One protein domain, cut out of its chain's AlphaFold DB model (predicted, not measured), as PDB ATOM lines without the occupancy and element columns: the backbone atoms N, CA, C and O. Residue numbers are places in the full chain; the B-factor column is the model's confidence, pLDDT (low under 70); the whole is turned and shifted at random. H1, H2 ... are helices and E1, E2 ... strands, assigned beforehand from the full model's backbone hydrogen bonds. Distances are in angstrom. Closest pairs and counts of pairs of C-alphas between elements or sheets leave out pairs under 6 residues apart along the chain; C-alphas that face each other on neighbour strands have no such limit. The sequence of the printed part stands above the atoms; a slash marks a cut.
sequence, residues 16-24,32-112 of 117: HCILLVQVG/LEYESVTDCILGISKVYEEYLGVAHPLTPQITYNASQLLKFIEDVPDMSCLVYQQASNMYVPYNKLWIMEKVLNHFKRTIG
ATOM      1  N   HIS A  16      -0.822 -31.185  26.785       96.38
ATOM      2  CA  HIS A  16      -1.416 -32.518  26.806       96.38
ATOM      3  C   HIS A  16      -1.910 -32.909  25.409       96.38
ATOM      4  O   HIS A  16      -2.507 -32.096  24.689       96.38
ATOM      5  N   CYS A  17      -1.634 -34.146  25.021       97.62
ATOM      6  CA  CYS A  17      -1.867 -34.659  23.687       97.62
ATOM      7  C   CYS A  17      -2.513 -36.041  23.768       97.62
ATOM      8  O   CYS A  17      -1.963 -36.954  24.376       97.62
ATOM      9  N   ILE A  18      -3.653 -36.201  23.105       98.31
ATOM     10  CA  ILE A  18      -4.339 -37.487  22.965       98.31
ATOM     11  C   ILE A  18      -4.122 -37.961  21.533       98.31
ATOM     12  O   ILE A  18      -4.567 -37.305  20.594       98.31
ATOM     13  N   LEU A  19      -3.429 -39.077  21.350       98.31
ATOM     14  CA  LEU A  19      -3.257 -39.741  20.063       98.31
ATOM     15  C   LEU A  19      -4.413 -40.716  19.847       98.31
ATOM     16  O   LEU A  19      -4.660 -41.573  20.686       98.31
ATOM     17  N   LEU A  20      -5.087 -40.612  18.710       98.25
ATOM     18  CA  LEU A  20      -6.077 -41.567  18.226       98.25
ATOM     19  C   LEU A  20      -5.413 -42.397  17.132       98.25
ATOM     20  O   LEU A  20      -4.874 -41.833  16.178       98.25
ATOM     21  N   VAL A  21      -5.422 -43.722  17.266       97.31
ATOM     22  CA  VAL A  21      -4.684 -44.599  16.351       97.31
ATOM     23  C   VAL A  21      -5.471 -45.858  16.004       97.31
ATOM     24  O   VAL A  21      -6.117 -46.479  16.848       97.31
ATOM     25  N   GLN A  22      -5.391 -46.243  14.735       96.56
ATOM     26  CA  GLN A  22      -5.843 -47.524  14.211       96.56
ATOM     27  C   GLN A  22      -4.742 -48.083  13.311       96.56
ATOM     28  O   GLN A  22      -4.563 -47.600  12.197       96.56
ATOM     29  N   VAL A  23      -4.033 -49.113  13.776       93.50
ATOM     30  CA  VAL A  23      -2.920 -49.721  13.021       93.50
ATOM     31  C   VAL A  23      -3.410 -50.783  12.030       93.50
ATOM     32  O   VAL A  23      -2.843 -50.932  10.954       93.50
ATOM     33  N   GLY A  24      -4.483 -51.509  12.363       91.38
ATOM     34  CA  GLY A  24      -5.011 -52.607  11.551       91.38
ATOM     35  C   GLY A  24      -6.525 -52.532  11.367       91.38
ATOM     36  O   GLY A  24      -7.072 -51.534  10.892       91.38
ATOM     37  N   LEU A  32      -4.102 -43.078  23.070       97.75
ATOM     38  CA  LEU A  32      -2.971 -42.966  23.984       97.75
ATOM     39  C   LEU A  32      -2.869 -41.514  24.449       97.75
ATOM     40  O   LEU A  32      -3.033 -40.595  23.648       97.75
ATOM     41  N   GLU A  33      -2.600 -41.310  25.732       97.44
ATOM     42  CA  GLU A  33      -2.482 -39.981  26.331       97.44
ATOM     43  C   GLU A  33      -1.026 -39.665  26.660       97.44
ATOM     44  O   GLU A  33      -0.253 -40.537  27.066       97.44
ATOM     45  N   TYR A  34      -0.657 -38.404  26.467       97.38
ATOM     46  CA  TYR A  34       0.684 -37.900  26.692       97.38
ATOM     47  C   TYR A  34       0.619 -36.512  27.318       97.38
ATOM     48  O   TYR A  34      -0.145 -35.656  26.880       97.38
ATOM     49  N   GLU A  35       1.505 -36.247  28.272       94.81
ATOM     50  CA  GLU A  35       1.635 -34.932  28.918       94.81
ATOM     51  C   GLU A  35       2.074 -33.831  27.942       94.81
ATOM     52  O   GLU A  35       1.892 -32.640  28.191       94.81
ATOM     53  N   SER A  36       2.677 -34.219  26.817       94.38
ATOM     54  CA  SER A  36       3.292 -33.292  25.885       94.38
ATOM     55  C   SER A  36       3.223 -33.803  24.443       94.38
ATOM     56  O   SER A  36       3.246 -35.009  24.182       94.38
ATOM     57  N   VAL A  37       3.208 -32.890  23.465       94.88
ATOM     58  CA  VAL A  37       3.319 -33.267  22.042       94.88
ATOM     59  C   VAL A  37       4.633 -33.999  21.769       94.88
ATOM     60  O   VAL A  37       4.671 -34.887  20.923       94.88
ATOM     61  N   THR A  38       5.714 -33.663  22.477       93.50
ATOM     62  CA  THR A  38       7.007 -34.344  22.291       93.50
ATOM     63  C   THR A  38       6.920 -35.808  22.716       93.50
ATOM     64  O   THR A  38       7.373 -36.679  21.977       93.50
ATOM     65  N   ASP A  39       6.280 -36.080  23.853       95.81
ATOM     66  CA  ASP A  39       6.066 -37.443  24.343       95.81
ATOM     67  C   ASP A  39       5.125 -38.219  23.424       95.81
ATOM     68  O   ASP A  39       5.363 -39.395  23.169       95.81
ATOM     69  N   CYS A  40       4.126 -37.551  22.841       96.81
ATOM     70  CA  CYS A  40       3.284 -38.149  21.808       96.81
ATOM     71  C   CYS A  40       4.094 -38.587  20.582       96.81
ATOM     72  O   CYS A  40       3.878 -39.685  20.072       96.81
ATOM     73  N   ILE A  41       5.051 -37.774  20.120       94.75
ATOM     74  CA  ILE A  41       5.928 -38.147  19.000       94.75
ATOM     75  C   ILE A  41       6.805 -39.355  19.353       94.75
ATOM     76  O   ILE A  41       6.916 -40.278  18.547       94.75
ATOM     77  N   LEU A  42       7.374 -39.397  20.559       93.94
ATOM     78  CA  LEU A  42       8.122 -40.566  21.042       93.94
ATOM     79  C   LEU A  42       7.219 -41.801  21.207       93.94
ATOM     80  O   LEU A  42       7.646 -42.930  20.978       93.94
ATOM     81  N   GLY A  43       5.958 -41.597  21.579       95.56
ATOM     82  CA  GLY A  43       4.943 -42.637  21.661       95.56
ATOM     83  C   GLY A  43       4.634 -43.283  20.313       95.56
ATOM     84  O   GLY A  43       4.522 -44.502  20.237       95.56
ATOM     85  N   ILE A  44       4.585 -42.498  19.234       96.56
ATOM     86  CA  ILE A  44       4.379 -43.016  17.870       96.56
ATOM     87  C   ILE A  44       5.528 -43.943  17.447       96.56
ATOM     88  O   ILE A  44       5.282 -44.977  16.827       96.56
ATOM     89  N   SER A  45       6.766 -43.621  17.833       94.25
ATOM     90  CA  SER A  45       7.918 -44.514  17.652       94.25
ATOM     91  C   SER A  45       7.714 -45.867  18.342       94.25
ATOM     92  O   SER A  45       7.930 -46.902  17.717       94.25
ATOM     93  N   LYS A  46       7.201 -45.880  19.579       93.50
ATOM     94  CA  LYS A  46       6.897 -47.126  20.309       93.50
ATOM     95  C   LYS A  46       5.788 -47.941  19.645       93.50
ATOM     96  O   LYS A  46       5.924 -49.149  19.510       93.50
ATOM     97  N   VAL A  47       4.724 -47.287  19.172       94.88
ATOM     98  CA  VAL A  47       3.646 -47.959  18.421       94.88
ATOM     99  C   VAL A  47       4.206 -48.644  17.171       94.88
ATOM    100  O   VAL A  47       3.813 -49.762  16.839       94.88
ATOM    101  N   TYR A  48       5.148 -47.997  16.482       95.19
ATOM    102  CA  TYR A  48       5.807 -48.599  15.328       95.19
ATOM    103  C   TYR A  48       6.738 -49.758  15.714       95.19
ATOM    104  O   TYR A  48       6.754 -50.781  15.035       95.19
ATOM    105  N   GLU A  49       7.474 -49.646  16.819       92.00
ATOM    106  CA  GLU A  49       8.315 -50.727  17.351       92.00
ATOM    107  C   GLU A  49       7.493 -51.965  17.725       92.00
ATOM    108  O   GLU A  49       7.875 -53.082  17.382       92.00
ATOM    109  N   GLU A  50       6.333 -51.778  18.358       91.06
ATOM    110  CA  GLU A  50       5.390 -52.859  18.660       91.06
ATOM    111  C   GLU A  50       4.855 -53.510  17.376       91.06
ATOM    112  O   GLU A  50       4.843 -54.738  17.260       91.06
ATOM    113  N   TYR A  51       4.486 -52.700  16.378       91.38
ATOM    114  CA  TYR A  51       4.074 -53.190  15.059       91.38
ATOM    115  C   TYR A  51       5.171 -54.036  14.389       91.38
ATOM    116  O   TYR A  51       4.902 -55.134  13.893       91.38
ATOM    117  N   LEU A  52       6.420 -53.567  14.419       90.81
ATOM    118  CA  LEU A  52       7.572 -54.288  13.879       90.81
ATOM    119  C   LEU A  52       7.878 -55.572  14.659       90.81
ATOM    120  O   LEU A  52       8.199 -56.586  14.042       90.81
ATOM    121  N   GLY A  53       7.746 -55.560  15.988       88.38
ATOM    122  CA  GLY A  53       7.964 -56.732  16.838       88.38
ATOM    123  C   GLY A  53       6.980 -57.868  16.551       88.38
ATOM    124  O   GLY A  53       7.371 -59.034  16.532       88.38
ATOM    125  N   VAL A  54       5.721 -57.536  16.244       86.75
ATOM    126  CA  VAL A  54       4.717 -58.519  15.801       86.75
ATOM    127  C   VAL A  54       5.052 -59.070  14.409       86.75
ATOM    128  O   VAL A  54       4.898 -60.266  14.171       86.75
ATOM    129  N   ALA A  55       5.530 -58.220  13.493       84.94
ATOM    130  CA  ALA A  55       5.888 -58.623  12.131       84.94
ATOM    131  C   ALA A  55       7.193 -59.444  12.052       84.94
ATOM    132  O   ALA A  55       7.335 -60.301  11.176       84.94
ATOM    133  N   HIS A  56       8.140 -59.206  12.964       86.81
ATOM    134  CA  HIS A  56       9.474 -59.813  12.973       86.81
ATOM    135  C   HIS A  56       9.827 -60.406  14.352       86.81
ATOM    136  O   HIS A  56      10.772 -59.956  15.003       86.81
ATOM    137  N   PRO A  57       9.137 -61.475  14.795       83.25
ATOM    138  CA  PRO A  57       9.273 -62.018  16.153       83.25
ATOM    139  C   PRO A  57      10.666 -62.591  16.475       83.25
ATOM    140  O   PRO A  57      10.991 -62.817  17.636       83.25
ATOM    141  N   LEU A  58      11.496 -62.839  15.456       85.62
ATOM    142  CA  LEU A  58      12.861 -63.359  15.601       85.62
ATOM    143  C   LEU A  58      13.929 -62.255  15.670       85.62
ATOM    144  O   LEU A  58      15.110 -62.563  15.817       85.62
ATOM    145  N   THR A  59      13.543 -60.983  15.541       80.06
ATOM    146  CA  THR A  59      14.469 -59.844  15.532       80.06
ATOM    147  C   THR A  59      14.267 -59.007  16.800       80.06
ATOM    148  O   THR A  59      13.424 -58.118  16.819       80.06
ATOM    149  N   PRO A  60      15.027 -59.268  17.881       68.44
ATOM    150  CA  PRO A  60      14.795 -58.643  19.187       68.44
ATOM    151  C   PRO A  60      15.153 -57.150  19.242       68.44
ATOM    152  O   PRO A  60      14.673 -56.439  20.118       68.44
ATOM    153  N   GLN A  61      15.995 -56.668  18.325       74.06
ATOM    154  CA  GLN A  61      16.276 -55.245  18.147       74.06
ATOM    155  C   GLN A  61      16.125 -54.886  16.677       74.06
ATOM    156  O   GLN A  61      16.981 -55.212  15.856       74.06
ATOM    157  N   ILE A  62      15.024 -54.216  16.353       77.69
ATOM    158  CA  ILE A  62      14.764 -53.713  15.010       77.69
ATOM    159  C   ILE A  62      15.144 -52.239  14.999       77.69
ATOM    160  O   ILE A  62      14.590 -51.437  15.748       77.69
ATOM    161  N   THR A  63      16.108 -51.883  14.160       85.00
ATOM    162  CA  THR A  63      16.432 -50.486  13.878       85.00
ATOM    163  C   THR A  63      15.613 -50.011  12.684       85.00
ATOM    164  O   THR A  63      15.405 -50.747  11.718       85.00
ATOM    165  N   TYR A  64      15.136 -48.771  12.743       88.75
ATOM    166  CA  TYR A  64      14.426 -48.132  11.640       88.75
ATOM    167  C   TYR A  64      14.866 -46.677  11.492       88.75
ATOM    168  O   TYR A  64      15.337 -46.047  12.438       88.75
ATOM    169  N   ASN A  65      14.723 -46.139  10.284       88.94
ATOM    170  CA  ASN A  65      15.001 -44.736   9.993       88.94
ATOM    171  C   ASN A  65      13.714 -43.890   9.957       88.94
ATOM    172  O   ASN A  65      12.595 -44.409   9.953       88.94
ATOM    173  N   ALA A  66      13.878 -42.567   9.896       89.62
ATOM    174  CA  ALA A  66      12.756 -41.631   9.857       89.62
ATOM    175  C   ALA A  66      11.801 -41.894   8.677       89.62
ATOM    176  O   ALA A  66      10.589 -41.808   8.847       89.62
ATOM    177  N   SER A  67      12.320 -42.253   7.499       93.25
ATOM    178  CA  SER A  67      11.501 -42.528   6.312       93.25
ATOM    179  C   SER A  67      10.584 -43.735   6.509       93.25
ATOM    180  O   SER A  67       9.430 -43.692   6.097       93.25
ATOM    181  N   GLN A  68      11.067 -44.790   7.171       94.62
ATOM    182  CA  GLN A  68      10.265 -45.974   7.490       94.62
ATOM    183  C   GLN A  68       9.141 -45.647   8.481       94.62
ATOM    184  O   GLN A  68       8.003 -46.050   8.257       94.62
ATOM    185  N   LEU A  69       9.424 -44.860   9.526       95.31
ATOM    186  CA  LEU A  69       8.396 -44.417  10.473       95.31
ATOM    187  C   LEU A  69       7.350 -43.513   9.804       95.31
ATOM    188  O   LEU A  69       6.152 -43.674  10.024       95.31
ATOM    189  N   LEU A  70       7.787 -42.568   8.969       96.25
ATOM    190  CA  LEU A  70       6.877 -41.696   8.224       96.25
ATOM    191  C   LEU A  70       5.986 -42.498   7.275       96.25
ATOM    192  O   LEU A  70       4.794 -42.213   7.183       96.25
ATOM    193  N   LYS A  71       6.543 -43.524   6.620       96.69
ATOM    194  CA  LYS A  71       5.774 -44.417   5.755       96.69
ATOM    195  C   LYS A  71       4.730 -45.210   6.541       96.69
ATOM    196  O   LYS A  71       3.581 -45.278   6.126       96.69
ATOM    197  N   PHE A  72       5.093 -45.715   7.717       96.31
ATOM    198  CA  PHE A  72       4.141 -46.355   8.621       96.31
ATOM    199  C   PHE A  72       2.971 -45.428   8.990       96.31
ATOM    200  O   PHE A  72       1.819 -45.831   8.875       96.31
ATOM    201  N   ILE A  73       3.245 -44.175   9.371       97.19
ATOM    202  CA  ILE A  73       2.199 -43.191   9.716       97.19
ATOM    203  C   ILE A  73       1.276 -42.902   8.523       97.19
ATOM    204  O   ILE A  73       0.073 -42.710   8.705       97.19
ATOM    205  N   GLU A  74       1.825 -42.851   7.310       96.75
ATOM    206  CA  GLU A  74       1.044 -42.670   6.085       96.75
ATOM    207  C   GLU A  74       0.121 -43.871   5.818       96.75
ATOM    208  O   GLU A  74      -1.058 -43.681   5.507       96.75
ATOM    209  N   ASP A  75       0.644 -45.089   5.985       96.00
ATOM    210  CA  ASP A  75      -0.014 -46.336   5.585       96.00
ATOM    211  C   ASP A  75      -1.051 -46.852   6.592       96.00
ATOM    212  O   ASP A  75      -1.977 -47.569   6.200       96.00
ATOM    213  N   VAL A  76      -0.941 -46.505   7.881       96.00
ATOM    214  CA  VAL A  76      -1.965 -46.901   8.861       96.00
ATOM    215  C   VAL A  76      -3.330 -46.328   8.469       96.00
ATOM    216  O   VAL A  76      -3.396 -45.198   7.990       96.00
ATOM    217  N   PRO A  77      -4.446 -47.038   8.698       95.81
ATOM    218  CA  PRO A  77      -5.779 -46.536   8.370       95.81
ATOM    219  C   PRO A  77      -6.092 -45.169   8.982       95.81
ATOM    220  O   PRO A  77      -6.512 -44.255   8.269       95.81
ATOM    221  N   ASP A  78      -5.819 -44.985  10.273       95.75
ATOM    222  CA  ASP A  78      -6.097 -43.733  10.970       95.75
ATOM    223  C   ASP A  78      -5.031 -43.418  12.021       95.75
ATOM    224  O   ASP A  78      -4.599 -44.283  12.784       95.75
ATOM    225  N   MET A  79      -4.613 -42.157  12.032       97.56
ATOM    226  CA  MET A  79      -3.738 -41.590  13.047       97.56
ATOM    227  C   MET A  79      -3.978 -40.081  13.094       97.56
ATOM    228  O   MET A  79      -3.694 -39.347  12.148       97.56
ATOM    229  N   SER A  80      -4.532 -39.606  14.197       97.50
ATOM    230  CA  SER A  80      -4.790 -38.188  14.443       97.50
ATOM    231  C   SER A  80      -4.507 -37.881  15.904       97.50
ATOM    232  O   SER A  80      -4.420 -38.791  16.724       97.50
ATOM    233  N   CYS A  81      -4.320 -36.616  16.256       97.69
ATOM    234  CA  CYS A  81      -4.141 -36.251  17.653       97.69
ATOM    235  C   CYS A  81      -4.930 -35.007  18.032       97.69
ATOM    236  O   CYS A  81      -5.224 -34.144  17.208       97.69
ATOM    237  N   LEU A  82      -5.288 -34.934  19.304       97.81
ATOM    238  CA  LEU A  82      -5.943 -33.805  19.933       97.81
ATOM    239  C   LEU A  82      -4.921 -33.140  20.845       97.81
ATOM    240  O   LEU A  82      -4.451 -33.767  21.791       97.81
ATOM    241  N   VAL A  83      -4.591 -31.877  20.592       97.38
ATOM    242  CA  VAL A  83      -3.641 -31.129  21.427       97.38
ATOM    243  C   VAL A  83      -4.393 -30.076  22.218       97.38
ATOM    244  O   VAL A  83      -5.132 -29.267  21.651       97.38
ATOM    245  N   TYR A  84      -4.194 -30.081  23.530       96.31
ATOM    246  CA  TYR A  84      -4.811 -29.118  24.426       96.31
ATOM    247  C   TYR A  84      -4.236 -27.712  24.210       96.31
ATOM    248  O   TYR A  84      -3.024 -27.485  24.281       96.31
ATOM    249  N   GLN A  85      -5.112 -26.742  23.974       93.12
ATOM    250  CA  GLN A  85      -4.772 -25.331  23.861       93.12
ATOM    251  C   GLN A  85      -5.303 -24.577  25.075       93.12
ATOM    252  O   GLN A  85      -6.501 -24.341  25.209       93.12
ATOM    253  N   GLN A  86      -4.390 -24.138  25.943       89.31
ATOM    254  CA  GLN A  86      -4.745 -23.426  27.171       89.31
ATOM    255  C   GLN A  86      -5.453 -22.089  26.903       89.31
ATOM    256  O   GLN A  86      -6.335 -21.705  27.662       89.31
ATOM    257  N   ALA A  87      -5.096 -21.393  25.818       88.88
ATOM    258  CA  ALA A  87      -5.669 -20.088  25.482       88.88
ATOM    259  C   ALA A  87      -7.176 -20.158  25.180       88.88
ATOM    260  O   ALA A  87      -7.919 -19.251  25.543       88.88
ATOM    261  N   SER A  88      -7.618 -21.229  24.521       91.12
ATOM    262  CA  SER A  88      -9.023 -21.484  24.193       91.12
ATOM    263  C   SER A  88      -9.692 -22.461  25.162       91.12
ATOM    264  O   SER A  88     -10.905 -22.628  25.092       91.12
ATOM    265  N   ASN A  89      -8.928 -23.081  26.071       92.12
ATOM    266  CA  ASN A  89      -9.371 -24.157  26.960       92.12
ATOM    267  C   ASN A  89     -10.045 -25.312  26.190       92.12
ATOM    268  O   ASN A  89     -11.096 -25.818  26.579       92.12
ATOM    269  N   MET A  90      -9.465 -25.691  25.049       94.88
ATOM    270  CA  MET A  90     -10.038 -26.677  24.129       94.88
ATOM    271  C   MET A  90      -8.970 -27.593  23.544       94.88
ATOM    272  O   MET A  90      -7.812 -27.209  23.387       94.88
ATOM    273  N   TYR A  91      -9.382 -28.794  23.152       96.31
ATOM    274  CA  TYR A  91      -8.572 -29.669  22.315       96.31
ATOM    275  C   TYR A  91      -8.746 -29.309  20.844       96.31
ATOM    276  O   TYR A  91      -9.868 -29.250  20.342       96.31
ATOM    277  N   VAL A  92      -7.629 -29.108  20.150       96.69
ATOM    278  CA  VAL A  92      -7.621 -28.879  18.705       96.69
ATOM    279  C   VAL A  92      -7.177 -30.154  17.993       96.69
ATOM    280  O   VAL A  92      -6.132 -30.704  18.352       96.69
ATOM    281  N   PRO A  93      -7.951 -30.640  17.005       97.56
ATOM    282  CA  PRO A  93      -7.595 -31.828  16.248       97.56
ATOM    283  C   PRO A  93      -6.526 -31.537  15.192       97.56
ATOM    284  O   PRO A  93      -6.570 -30.525  14.491       97.56
ATOM    285  N   TYR A  94      -5.606 -32.482  15.037       97.88
ATOM    286  CA  TYR A  94      -4.545 -32.497  14.042       97.88
ATOM    287  C   TYR A  94      -4.518 -33.846  13.323       97.88
ATOM    288  O   TYR A  94      -4.719 -34.904  13.918       97.88
ATOM    289  N   ASN A  95      -4.283 -33.802  12.015       97.25
ATOM    290  CA  ASN A  95      -4.290 -34.972  11.141       97.25
ATOM    291  C   ASN A  95      -2.888 -35.592  10.982       97.25
ATOM    292  O   ASN A  95      -1.889 -35.057  11.470       97.25
ATOM    293  N   LYS A  96      -2.809 -36.693  10.221       96.00
ATOM    294  CA  LYS A  96      -1.549 -37.381   9.885       96.00
ATOM    295  C   LYS A  96      -0.469 -36.455   9.340       96.00
ATOM    296  O   LYS A  96       0.676 -36.566   9.757       96.00
ATOM    297  N   LEU A  97      -0.821 -35.525   8.447       96.69
ATOM    298  CA  LEU A  97       0.154 -34.614   7.835       96.69
ATOM    299  C   LEU A  97       0.867 -33.766   8.892       96.69
ATOM    300  O   LEU A  97       2.091 -33.636   8.863       96.69
ATOM    301  N   TRP A  98       0.115 -33.243   9.861       96.81
ATOM    302  CA  TRP A  98       0.693 -32.494  10.973       96.81
ATOM    303  C   TRP A  98       1.584 -33.377  11.852       96.81
ATOM    304  O   TRP A  98       2.685 -32.968  12.223       96.81
ATOM    305  N   ILE A  99       1.148 -34.605  12.146       96.81
ATOM    306  CA  ILE A  99       1.932 -35.575  12.922       96.81
ATOM    307  C   ILE A  99       3.258 -35.886  12.217       96.81
ATOM    308  O   ILE A  99       4.318 -35.766  12.829       96.81
ATOM    309  N   MET A 100       3.221 -36.208  10.923       96.12
ATOM    310  CA  MET A 100       4.405 -36.479  10.103       96.12
ATOM    311  C   MET A 100       5.379 -35.296  10.102       96.12
ATOM    312  O   MET A 100       6.587 -35.487  10.244       96.12
ATOM    313  N   GLU A 101       4.873 -34.062  10.012       95.81
ATOM    314  CA  GLU A 101       5.697 -32.854  10.115       95.81
ATOM    315  C   GLU A 101       6.390 -32.753  11.488       95.81
ATOM    316  O   GLU A 101       7.579 -32.429  11.569       95.81
ATOM    317  N   LYS A 102       5.682 -33.051  12.588       94.44
ATOM    318  CA  LYS A 102       6.266 -33.044  13.941       94.44
ATOM    319  C   LYS A 102       7.294 -34.146  14.144       94.44
ATOM    320  O   LYS A 102       8.344 -33.857  14.717       94.44
ATOM    321  N   VAL A 103       7.042 -35.347  13.628       94.25
ATOM    322  CA  VAL A 103       8.012 -36.450  13.607       94.25
ATOM    323  C   VAL A 103       9.266 -36.016  12.851       94.25
ATOM    324  O   VAL A 103      10.356 -36.016  13.419       94.25
ATOM    325  N   LEU A 104       9.133 -35.537  11.614       93.56
ATOM    326  CA  LEU A 104      10.274 -35.102  10.805       93.56
ATOM    327  C   LEU A 104      11.090 -34.001  11.504       93.56
ATOM    328  O   LEU A 104      12.320 -34.050  11.534       93.56
ATOM    329  N   ASN A 105      10.413 -33.020  12.103       92.06
ATOM    330  CA  ASN A 105      11.058 -31.952  12.865       92.06
ATOM    331  C   ASN A 105      11.753 -32.460  14.140       92.06
ATOM    332  O   ASN A 105      12.753 -31.870  14.551       92.06
ATOM    333  N   HIS A 106      11.241 -33.518  14.772       89.88
ATOM    334  CA  HIS A 106      11.892 -34.170  15.906       89.88
ATOM    335  C   HIS A 106      13.211 -34.823  15.467       89.88
ATOM    336  O   HIS A 106      14.256 -34.477  16.012       89.88
ATOM    337  N   PHE A 107      13.188 -35.648  14.413       87.62
ATOM    338  CA  PHE A 107      14.387 -36.308  13.876       87.62
ATOM    339  C   PHE A 107      15.459 -35.315  13.402       87.62
ATOM    340  O   PHE A 107      16.639 -35.480  13.704       87.62
ATOM    341  N   LYS A 108      15.070 -34.228  12.721       88.69
ATOM    342  CA  LYS A 108      16.016 -33.174  12.301       88.69
ATOM    343  C   LYS A 108      16.765 -32.532  13.473       88.69
ATOM    344  O   LYS A 108      17.896 -32.093  13.308       88.69
ATOM    345  N   ARG A 109      16.137 -32.440  14.649       85.12
ATOM    346  CA  ARG A 109      16.752 -31.848  15.846       85.12
ATOM    347  C   ARG A 109      17.639 -32.836  16.592       85.12
ATOM    348  O   ARG A 109      18.656 -32.419  17.129       85.12
ATOM    349  N   THR A 110      17.254 -34.109  16.638       77.38
ATOM    350  CA  THR A 110      18.015 -35.147  17.346       77.38
ATOM    351  C   THR A 110      19.272 -35.577  16.593       77.38
ATOM    352  O   THR A 110      20.233 -35.988  17.231       77.38
ATOM    353  N   ILE A 111      19.301 -35.430  15.263       70.44
ATOM    354  CA  ILE A 111      20.452 -35.795  14.415       70.44
ATOM    355  C   ILE A 111      21.523 -34.679  14.344       70.44
ATOM    356  O   ILE A 111      22.649 -34.930  13.925       70.44
ATOM    357  N   GLY A 112      21.226 -33.468  14.834       50.78
ATOM    358  CA  GLY A 112      22.139 -32.318  14.790       50.78
ATOM    359  C   GLY A 112      22.371 -31.772  13.366       50.78
ATOM    360  O   GLY A 112      22.151 -32.473  12.379       50.78
TER     361      GLY A 112
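This is residues 16 to 24 and 32 to 112 of the 117 residues of an uncharacterized protein of Graphocephala atropunctata (UniProt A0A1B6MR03). A twisted four-stranded sheet forms a wall with helices over one face: H1 runs along its strands E2 and E1, while H2 and H3, side by side and running opposite ways, cross H1 at nearly a right angle. H3 meets the sheet with its residues 96 to 99, and at the end of the model away from the E3-E4 hairpin, residues 54 to 59 stick out. The printed part has 90 residues, with four named strands and three named helices in the order E1 E2 H1 H2 E3 E4 H3; the sheet's order is E2 E1 E3 E4, all antiparallel, and the class is mixed, helices and strands. The whole is compact, with a radius of gyration of the C-alphas of 13.7 A and spans of 48 by 34 by 21 A.

E1, residues 17 to 22, is an inner strand, antiparallel to the edge strand E2, residues 32 to 34, with N 17 and O 34 2.8 A apart. On its other side E1 is antiparallel to E3, residues 78 to 85, with N 20 and O 80 2.8 A apart. E3 forms a hairpin with the edge strand E4, residues 90 to 94, with N 83 and O 92 3.0 A apart. H1, residues 37 to 55, is on the sheet at a height over the sheet of 8.3 A and runs along the strands, at 22 degrees to E1 on the local plane. With residues 45 to 48 alone, H1 only just touches H2, residues 66 to 75, with 3 pairs of C-alphas within 8 A; the closest are those of Tyr 48 and Leu 69, 6.9 A apart, and the lines are about perpendicular at 80 degrees. H2 is not on the sheet. H3, residues 96 to 110, touches H2 at a shallow tilt of 10 degrees, opposite ways; the closest C-alphas, of Leu 70 and Met 100, are 6.1 A apart. H3 also touches residue 41 of H1, about perpendicular at 82 degrees, and the closest C-alphas, of Ile 41 and Val 103, are 6.0 A apart. The domain has two layers, H1 and H3 on one face of the sheet. E2, H1, H2 and E3 form a split strand-helix-strand unit, two strands running the same way with E1 between them, and its crossover is right-handed. In H1, H2 and H3 every O i to N i+4 pair is within hydrogen-bond range.

E1 begins at C-alpha 17, (-1.867, -34.659, 23.687), and is 16.5 A long; E2 is 6.8 A. H1 measures 27.3 A and ends at C-alpha 55, (5.888, -58.623, 12.131); H2 measures 14.3 A. E3 is 22.5 A, E4 12.9 A and H3 21.1 A, ending at C-alpha 110, (18.015, -35.147, 17.346).

The two C-alphas farthest apart, of Leu 58 and Ala 87, are 48.1 A apart. Residues 25 to 31 are not printed, and C-alphas 24 and 32 are 15.9 A apart across the cut. Of the links that are printed whole, H1 to H2 is short, the others are tight. The mean pLDDT of the printed part is 92.2; residues 60 and 112 are under 70.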